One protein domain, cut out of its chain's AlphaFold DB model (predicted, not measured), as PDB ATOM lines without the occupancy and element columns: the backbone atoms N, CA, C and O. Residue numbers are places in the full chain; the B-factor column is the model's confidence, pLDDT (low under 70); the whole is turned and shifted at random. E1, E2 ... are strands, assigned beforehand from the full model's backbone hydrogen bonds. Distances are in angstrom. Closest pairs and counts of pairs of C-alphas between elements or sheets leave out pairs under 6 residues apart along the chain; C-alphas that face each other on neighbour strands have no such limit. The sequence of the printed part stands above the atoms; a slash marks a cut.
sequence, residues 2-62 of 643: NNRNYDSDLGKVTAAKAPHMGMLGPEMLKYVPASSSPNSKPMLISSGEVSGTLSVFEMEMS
ATOM      1  N   ASN A   2      15.860  46.968  41.714       40.97
ATOM      2  CA  ASN A   2      16.106  46.164  42.903       40.97
ATOM      3  C   ASN A   2      14.892  46.293  43.830       40.97
ATOM      4  O   ASN A   2      14.706  47.325  44.459       40.97
ATOM      5  N   ASN A   3      14.030  45.274  43.853       52.94
ATOM      6  CA  ASN A   3      12.866  45.211  44.747       52.94
ATOM      7  C   ASN A   3      13.139  44.252  45.912       52.94
ATOM      8  O   ASN A   3      12.268  43.480  46.305       52.94
ATOM      9  N   ARG A   4      14.386  44.200  46.386       54.56
ATOM     10  CA  ARG A   4      14.769  43.404  47.547       54.56
ATOM     11  C   ARG A   4      14.704  44.287  48.782       54.56
ATOM     12  O   ARG A   4      15.286  45.367  48.801       54.56
ATOM     13  N   ASN A   5      14.021  43.814  49.815       56.56
ATOM     14  CA  ASN A   5      14.055  44.466  51.113       56.56
ATOM     15  C   ASN A   5      15.319  44.013  51.858       56.56
ATOM     16  O   ASN A   5      15.500  42.818  52.106       56.56
ATOM     17  N   TYR A   6      16.200  44.966  52.158       58.31
ATOM     18  CA  TYR A   6      17.496  44.732  52.805       58.31
ATOM     19  C   TYR A   6      17.450  44.857  54.331       58.31
ATOM     20  O   TYR A   6      18.501  44.886  54.967       58.31
ATOM     21  N   ASP A   7      16.255  44.898  54.923       61.69
ATOM     22  CA  ASP A   7      16.084  44.863  56.372       61.69
ATOM     23  C   ASP A   7      16.793  43.635  56.983       61.69
ATOM     24  O   ASP A   7      16.480  42.473  56.683       61.69
ATOM     25  N   SER A   8      17.784  43.912  57.832       52.25
ATOM     26  CA  SER A   8      18.656  42.924  58.465       52.25
ATOM     27  C   SER A   8      17.903  41.975  59.404       52.25
ATOM     28  O   SER A   8      18.373  40.854  59.626       52.25
ATOM     29  N   ASP A   9      16.708  42.346  59.875       62.47
ATOM     30  CA  ASP A   9      15.872  41.514  60.751       62.47
ATOM     31  C   ASP A   9      15.129  40.389  59.993       62.47
ATOM     32  O   ASP A   9      14.626  39.410  60.581       62.47
ATOM     33  N   LEU A  10      15.090  40.452  58.656       59.19
ATOM     34  CA  LEU A  10      14.414  39.445  57.835       59.19
ATOM     35  C   LEU A  10      15.195  38.117  57.774       59.19
ATOM     36  O   LEU A  10      14.575  37.049  57.774       59.19
ATOM     37  N   GLY A  11      16.526  38.118  57.891       63.91
ATOM     38  CA  GLY A  11      17.334  36.891  58.001       63.91
ATOM     39  C   GLY A  11      17.154  35.897  56.833       63.91
ATOM     40  O   GLY A  11      17.004  36.294  55.680       63.91
ATOM     41  N   LYS A  12      17.203  34.579  57.103       67.81
ATOM     42  CA  LYS A  12      17.008  33.531  56.073       67.81
ATOM     43  C   LYS A  12      15.560  33.492  55.565       67.81
ATOM     44  O   LYS A  12      14.621  33.622  56.351       67.81
ATOM     45  N   VAL A  13      15.391  33.212  54.268       63.28
ATOM     46  CA  VAL A  13      14.073  33.075  53.628       63.28
ATOM     47  C   VAL A  13      13.286  31.938  54.281       63.28
ATOM     48  O   VAL A  13      13.738  30.796  54.345       63.28
ATOM     49  N   THR A  14      12.092  32.263  54.773       68.19
ATOM     50  CA  THR A  14      11.099  31.308  55.285       68.19
ATOM     51  C   THR A  14       9.728  31.683  54.730       68.19
ATOM     52  O   THR A  14       9.502  32.845  54.394       68.19
ATOM     53  N   ALA A  15       8.788  30.733  54.685       60.88
ATOM     54  CA  ALA A  15       7.439  30.976  54.159       60.88
ATOM     55  C   ALA A  15       6.714  32.155  54.844       60.88
ATOM     56  O   ALA A  15       5.954  32.867  54.200       60.88
ATOM     57  N   ALA A  16       6.983  32.397  56.132       63.56
ATOM     58  CA  ALA A  16       6.389  33.503  56.884       63.56
ATOM     59  C   ALA A  16       7.007  34.876  56.562       63.56
ATOM     60  O   ALA A  16       6.360  35.897  56.765       63.56
ATOM     61  N   LYS A  17       8.256  34.915  56.080       65.50
ATOM     62  CA  LYS A  17       9.001  36.162  55.835       65.50
ATOM     63  C   LYS A  17       9.081  36.548  54.361       65.50
ATOM     64  O   LYS A  17       9.263  37.722  54.058       65.50
ATOM     65  N   ALA A  18       8.904  35.587  53.455       59.47
ATOM     66  CA  ALA A  18       8.997  35.792  52.012       59.47
ATOM     67  C   ALA A  18       8.157  36.973  51.465       59.47
ATOM     68  O   ALA A  18       8.697  37.723  50.652       59.47
ATOM     69  N   PRO A  19       6.922  37.250  51.944       61.44
ATOM     70  CA  PRO A  19       6.144  38.405  51.477       61.44
ATOM     71  C   PRO A  19       6.758  39.773  51.816       61.44
ATOM     72  O   PRO A  19       6.412  40.769  51.189       61.44
ATOM     73  N   HIS A  20       7.656  39.836  52.804       65.00
ATOM     74  CA  HIS A  20       8.260  41.075  53.307       65.00
ATOM     75  C   HIS A  20       9.679  41.322  52.774       65.00
ATOM     76  O   HIS A  20      10.223  42.408  52.965       65.00
ATOM     77  N   MET A  21      10.279  40.326  52.113       63.72
ATOM     78  CA  MET A  21      11.660  40.365  51.611       63.72
ATOM     79  C   MET A  21      11.774  40.895  50.175       63.72
ATOM     80  O   MET A  21      12.883  41.133  49.695       63.72
ATOM     81  N   GLY A  22      10.642  41.092  49.496       65.69
ATOM     82  CA  GLY A  22      10.619  41.457  48.085       65.69
ATOM     83  C   GLY A  22      10.993  40.289  47.161       65.69
ATOM     84  O   GLY A  22      10.918  39.123  47.552       65.69
ATOM     85  N   MET A  23      11.360  40.581  45.910       71.25
ATOM     86  CA  MET A  23      11.596  39.546  44.892       71.25
ATOM     87  C   MET A  23      13.002  38.938  45.012       71.25
ATOM     88  O   MET A  23      13.999  39.646  44.880       71.25
ATOM     89  N   LEU A  24      13.090  37.617  45.206       70.69
ATOM     90  CA  LEU A  24      14.346  36.865  45.300       70.69
ATOM     91  C   LEU A  24      14.387  35.753  44.244       70.69
ATOM     92  O   LEU A  24      13.432  34.990  44.111       70.69
ATOM     93  N   GLY A  25      15.511  35.647  43.529       72.69
ATOM     94  CA  GLY A  25      15.721  34.654  42.468       72.69
ATOM     95  C   GLY A  25      14.765  34.815  41.279       72.69
ATOM     96  O   GLY A  25      13.962  33.918  41.048       72.69
ATOM     97  N   PRO A  26      14.767  35.958  40.566       76.88
ATOM     98  CA  PRO A  26      13.942  36.119  39.373       76.88
ATOM     99  C   PRO A  26      14.383  35.138  38.281       76.88
ATOM    100  O   PRO A  26      15.545  35.148  37.888       76.88
ATOM    101  N   GLU A  27      13.461  34.311  37.790       68.81
ATOM    102  CA  GLU A  27      13.783  33.245  36.823       68.81
ATOM    103  C   GLU A  27      13.000  33.383  35.508       68.81
ATOM    104  O   GLU A  27      13.559  33.216  34.426       68.81
ATOM    105  N   MET A  28      11.717  33.766  35.570       66.44
ATOM    106  CA  MET A  28      10.900  34.015  34.379       66.44
ATOM    107  C   MET A  28      10.465  35.471  34.297       66.44
ATOM    108  O   MET A  28       9.930  36.029  35.255       66.44
ATOM    109  N   LEU A  29      10.631  36.047  33.106       78.31
ATOM    110  CA  LEU A  29      10.174  37.385  32.747       78.31
ATOM    111  C   LEU A  29       9.154  37.303  31.612       78.31
ATOM    112  O   LEU A  29       9.380  36.638  30.599       78.31
ATOM    113  N   LYS A  30       8.035  38.012  31.757       81.56
ATOM    114  CA  LYS A  30       7.017  38.136  30.714       81.56
ATOM    115  C   LYS A  30       6.630  39.588  30.500       81.56
ATOM    116  O   LYS A  30       6.052  40.226  31.371       81.56
ATOM    117  N   TYR A  31       6.891  40.069  29.292       84.56
ATOM    118  CA  TYR A  31       6.347  41.325  28.802       84.56
ATOM    119  C   TYR A  31       4.868  41.163  28.418       84.56
ATOM    120  O   TYR A  31       4.502  40.213  27.712       84.56
ATOM    121  N   VAL A  32       4.035  42.100  28.864       80.44
ATOM    122  CA  VAL A  32       2.631  42.258  28.483       80.44
ATOM    123  C   VAL A  32       2.481  43.635  27.826       80.44
ATOM    124  O   VAL A  32       2.660  44.648  28.502       80.44
ATOM    125  N   PRO A  33       2.167  43.713  26.522       71.06
ATOM    126  CA  PRO A  33       1.992  44.996  25.851       71.06
ATOM    127  C   PRO A  33       0.775  45.747  26.398       71.06
ATOM    128  O   PRO A  33      -0.198  45.126  26.826       71.06
ATOM    129  N   ALA A  34       0.796  47.081  26.299       77.06
ATOM    130  CA  ALA A  34      -0.296  47.957  26.737       77.06
ATOM    131  C   ALA A  34      -1.670  47.501  26.223       77.06
ATOM    132  O   ALA A  34      -2.623  47.410  26.995       77.06
ATOM    133  N   SER A  35      -1.744  47.109  24.946       81.19
ATOM    134  CA  SER A  35      -2.962  46.618  24.287       81.19
ATOM    135  C   SER A  35      -3.557  45.350  24.909       81.19
ATOM    136  O   SER A  35      -4.715  45.031  24.655       81.19
ATOM    137  N   SER A  36      -2.768  44.606  25.686       85.00
ATOM    138  CA  SER A  36      -3.157  43.359  26.356       85.00
ATOM    139  C   SER A  36      -3.115  43.467  27.886       85.00
ATOM    140  O   SER A  36      -3.301  42.466  28.575       85.00
ATOM    141  N   SER A  37      -2.847  44.661  28.420       83.94
ATOM    142  CA  SER A  37      -2.769  44.934  29.856       83.94
ATOM    143  C   SER A  37      -4.121  45.417  30.410       83.94
ATOM    144  O   SER A  37      -4.885  46.062  29.690       83.94
ATOM    145  N   PRO A  38      -4.440  45.156  31.689       81.81
ATOM    146  CA  PRO A  38      -5.709  45.569  32.296       81.81
ATOM    147  C   PRO A  38      -5.832  47.084  32.539       81.81
ATOM    148  O   PRO A  38      -6.939  47.570  32.758       81.81
ATOM    149  N   ASN A  39      -4.721  47.825  32.520       79.81
ATOM    150  CA  ASN A  39      -4.659  49.272  32.763       79.81
ATOM    151  C   ASN A  39      -4.201  50.075  31.531       79.81
ATOM    152  O   ASN A  39      -3.911  51.263  31.655       79.81
ATOM    153  N   SER A  40      -4.131  49.446  30.354       83.31
ATOM    154  CA  SER A  40      -3.647  50.057  29.108       83.31
ATOM    155  C   SER A  40      -2.212  50.602  29.176       83.31
ATOM    156  O   SER A  40      -1.852  51.465  28.374       83.31
ATOM    157  N   LYS A  41      -1.376  50.096  30.090       74.06
ATOM    158  CA  LYS A  41       0.052  50.422  30.186       74.06
ATOM    159  C   LYS A  41       0.903  49.155  30.025       74.06
ATOM    160  O   LYS A  41       0.494  48.090  30.485       74.06
ATOM    161  N   PRO A  42       2.071  49.209  29.361       77.38
ATOM    162  CA  PRO A  42       2.944  48.042  29.252       77.38
ATOM    163  C   PRO A  42       3.305  47.502  30.643       77.38
ATOM    164  O   PRO A  42       3.586  48.279  31.552       77.38
ATOM    165  N   MET A  43       3.319  46.179  30.824       82.00
ATOM    166  CA  MET A  43       3.699  45.555  32.097       82.00
ATOM    167  C   MET A  43       4.819  44.532  31.915       82.00
ATOM    168  O   MET A  43       4.854  43.799  30.925       82.00
ATOM    169  N   LEU A  44       5.715  44.444  32.893       82.50
ATOM    170  CA  LEU A  44       6.681  43.360  33.028       82.50
ATOM    171  C   LEU A  44       6.303  42.518  34.238       82.50
ATOM    172  O   LEU A  44       6.188  43.017  35.353       82.50
ATOM    173  N   ILE A  45       6.114  41.226  34.022       83.00
ATOM    174  CA  ILE A  45       5.812  40.268  35.077       83.00
ATOM    175  C   ILE A  45       7.072  39.454  35.338       83.00
ATOM    176  O   ILE A  45       7.651  38.913  34.397       83.00
ATOM    177  N   SER A  46       7.479  39.353  36.599       82.88
ATOM    178  CA  SER A  46       8.630  38.556  37.020       82.88
ATOM    179  C   SER A  46       8.247  37.591  38.133       82.88
ATOM    180  O   SER A  46       7.609  37.993  39.113       82.88
ATOM    181  N   SER A  47       8.639  36.325  38.003       82.00
ATOM    182  CA  SER A  47       8.501  35.334  39.073       82.00
ATOM    183  C   SER A  47       9.810  35.200  39.848       82.00
ATOM    184  O   SER A  47      10.836  34.849  39.265       82.00
ATOM    185  N   GLY A  48       9.760  35.430  41.159       79.06
ATOM    186  CA  GLY A  48      10.848  35.110  42.082       79.06
ATOM    187  C   GLY A  48      10.735  33.662  42.544       79.06
ATOM    188  O   GLY A  48       9.871  33.356  43.365       79.06
ATOM    189  N   GLU A  49      11.593  32.788  42.021       78.56
ATOM    190  CA  GLU A  49      11.662  31.360  42.356       78.56
ATOM    191  C   GLU A  49      11.944  31.163  43.853       78.56
ATOM    192  O   GLU A  49      11.274  30.384  44.531       78.56
ATOM    193  N   VAL A  50      12.885  31.939  44.402       75.31
ATOM    194  CA  VAL A  50      13.341  31.791  45.791       75.31
ATOM    195  C   VAL A  50      12.356  32.414  46.780       75.31
ATOM    196  O   VAL A  50      12.157  31.881  47.872       75.31
ATOM    197  N   SER A  51      11.729  33.539  46.428       72.25
ATOM    198  CA  SER A  51      10.721  34.189  47.280       72.25
ATOM    199  C   SER A  51       9.308  33.626  47.094       72.25
ATOM    200  O   SER A  51       8.435  33.923  47.907       72.25
ATOM    201  N   GLY A  52       9.043  32.839  46.047       73.50
ATOM    202  CA  GLY A  52       7.693  32.374  45.706       73.50
ATOM    203  C   GLY A  52       6.729  33.511  45.340       73.50
ATOM    204  O   GLY A  52       5.516  33.368  45.482       73.50
ATOM    205  N   THR A  53       7.255  34.664  44.917       73.06
ATOM    206  CA  THR A  53       6.475  35.883  44.646       73.06
ATOM    207  C   THR A  53       6.311  36.120  43.152       73.06
ATOM    208  O   THR A  53       7.262  35.939  42.393       73.06
ATOM    209  N   LEU A  54       5.159  36.647  42.742       76.00
ATOM    210  CA  LEU A  54       4.956  37.220  41.412       76.00
ATOM    211  C   LEU A  54       4.917  38.744  41.536       76.00
ATOM    212  O   LEU A  54       4.051  39.277  42.226       76.00
ATOM    213  N   SER A  55       5.848  39.435  40.885       76.19
ATOM    214  CA  SER A  55       5.860  40.899  40.826       76.19
ATOM    215  C   SER A  55       5.375  41.364  39.460       76.19
ATOM    216  O   SER A  55       5.798  40.824  38.438       76.19
ATOM    217  N   VAL A  56       4.493  42.361  39.445       79.31
ATOM    218  CA  VAL A  56       4.019  43.014  38.224       79.31
ATOM    219  C   VAL A  56       4.480  44.460  38.267       79.31
ATOM    220  O   VAL A  56       4.112  45.203  39.174       79.31
ATOM    221  N   PHE A  57       5.293  44.841  37.294       73.69
ATOM    222  CA  PHE A  57       5.815  46.187  37.136       73.69
ATOM    223  C   PHE A  57       5.070  46.855  35.991       73.69
ATOM    224  O   PHE A  57       5.023  46.322  34.886       73.69
ATOM    225  N   GLU A  58       4.481  48.012  36.254       78.06
ATOM    226  CA  GLU A  58       4.057  48.918  35.195       78.06
ATOM    227  C   GLU A  58       5.309  49.564  34.593       78.06
ATOM    228  O   GLU A  58       6.196  49.988  35.331       78.06
ATOM    229  N   MET A  59       5.410  49.593  33.268       61.97
ATOM    230  CA  MET A  59       6.511  50.247  32.569       61.97
ATOM    231  C   MET A  59       5.991  51.490  31.869       61.97
ATOM    232  O   MET A  59       5.014  51.430  31.119       61.97
ATOM    233  N   GLU A  60       6.694  52.595  32.056       59.06
ATOM    234  CA  GLU A  60       6.543  53.771  31.214       59.06
ATOM    235  C   GLU A  60       7.566  53.659  30.087       59.06
ATOM    236  O   GLU A  60       8.773  53.687  30.309       59.06
ATOM    237  N   MET A  61       7.076  53.413  28.872       47.09
ATOM    238  CA  MET A  61       7.918  53.411  27.680       47.09
ATOM    239  C   MET A  61       7.957  54.836  27.137       47.09
ATOM    240  O   MET A  61       6.946  55.320  26.628       47.09
ATOM    241  N   SER A  62       9.109  55.498  27.246       46.22
ATOM    242  CA  SER A  62       9.416  56.648  26.399       46.22
ATOM    243  C   SER A  62       9.719  56.137  24.988       46.22
ATOM    244  O   SER A  62      10.405  55.126  24.801       46.22
TER     245      SER A  62
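AT A GLANCE: This is residues 2 to 62 of the 643 residues of the protein "Hypothetical protein" of Dunaliella tertiolecta (UniProt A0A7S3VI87). This domain has little regular structure: one three-stranded antiparallel sheet, E1, E2, E3 side by side, and a long looping stretch, residues 2 to 25, lying largely beyond the sheet's end where E2 turns into E3. The printed part has 61 residues, 19 of them in three named strands and no named helix, and the class is all strand. The whole is a loose rod, radius of gyration of the C-alphas 13.6 A, spanning 40 by 19 by 16 A.

HOW THE PARTS SIT: Look first at E2, residues 43 to 48, the inner strand. E1, residues 26 to 32, forms a hairpin with it at 162 degrees; N 30 and O 45 are 2.8 A apart. E3, residues 53 to 58, forms the next hairpin at 161 degrees; N 46 and O 55 are 2.9 A apart. Together they make a meander, each strand the antiparallel neighbour of the one before.

IN THESE COORDINATES: Find C-alpha 26 at (13.942, 36.119, 39.373); E1 runs 16.9 A from there. E2 spans 16.1 A. E3 spans 16.3 A, ending at (4.057, 48.918, 35.195).

THE WHOLE: The farthest C-alphas, Asp 9 and Ser 35, are 41.4 A apart. The printed part has no cut, and no link between strands is long. Confidence is under 70 at residues 2 to 22, 27 to 28 and 59 to 62.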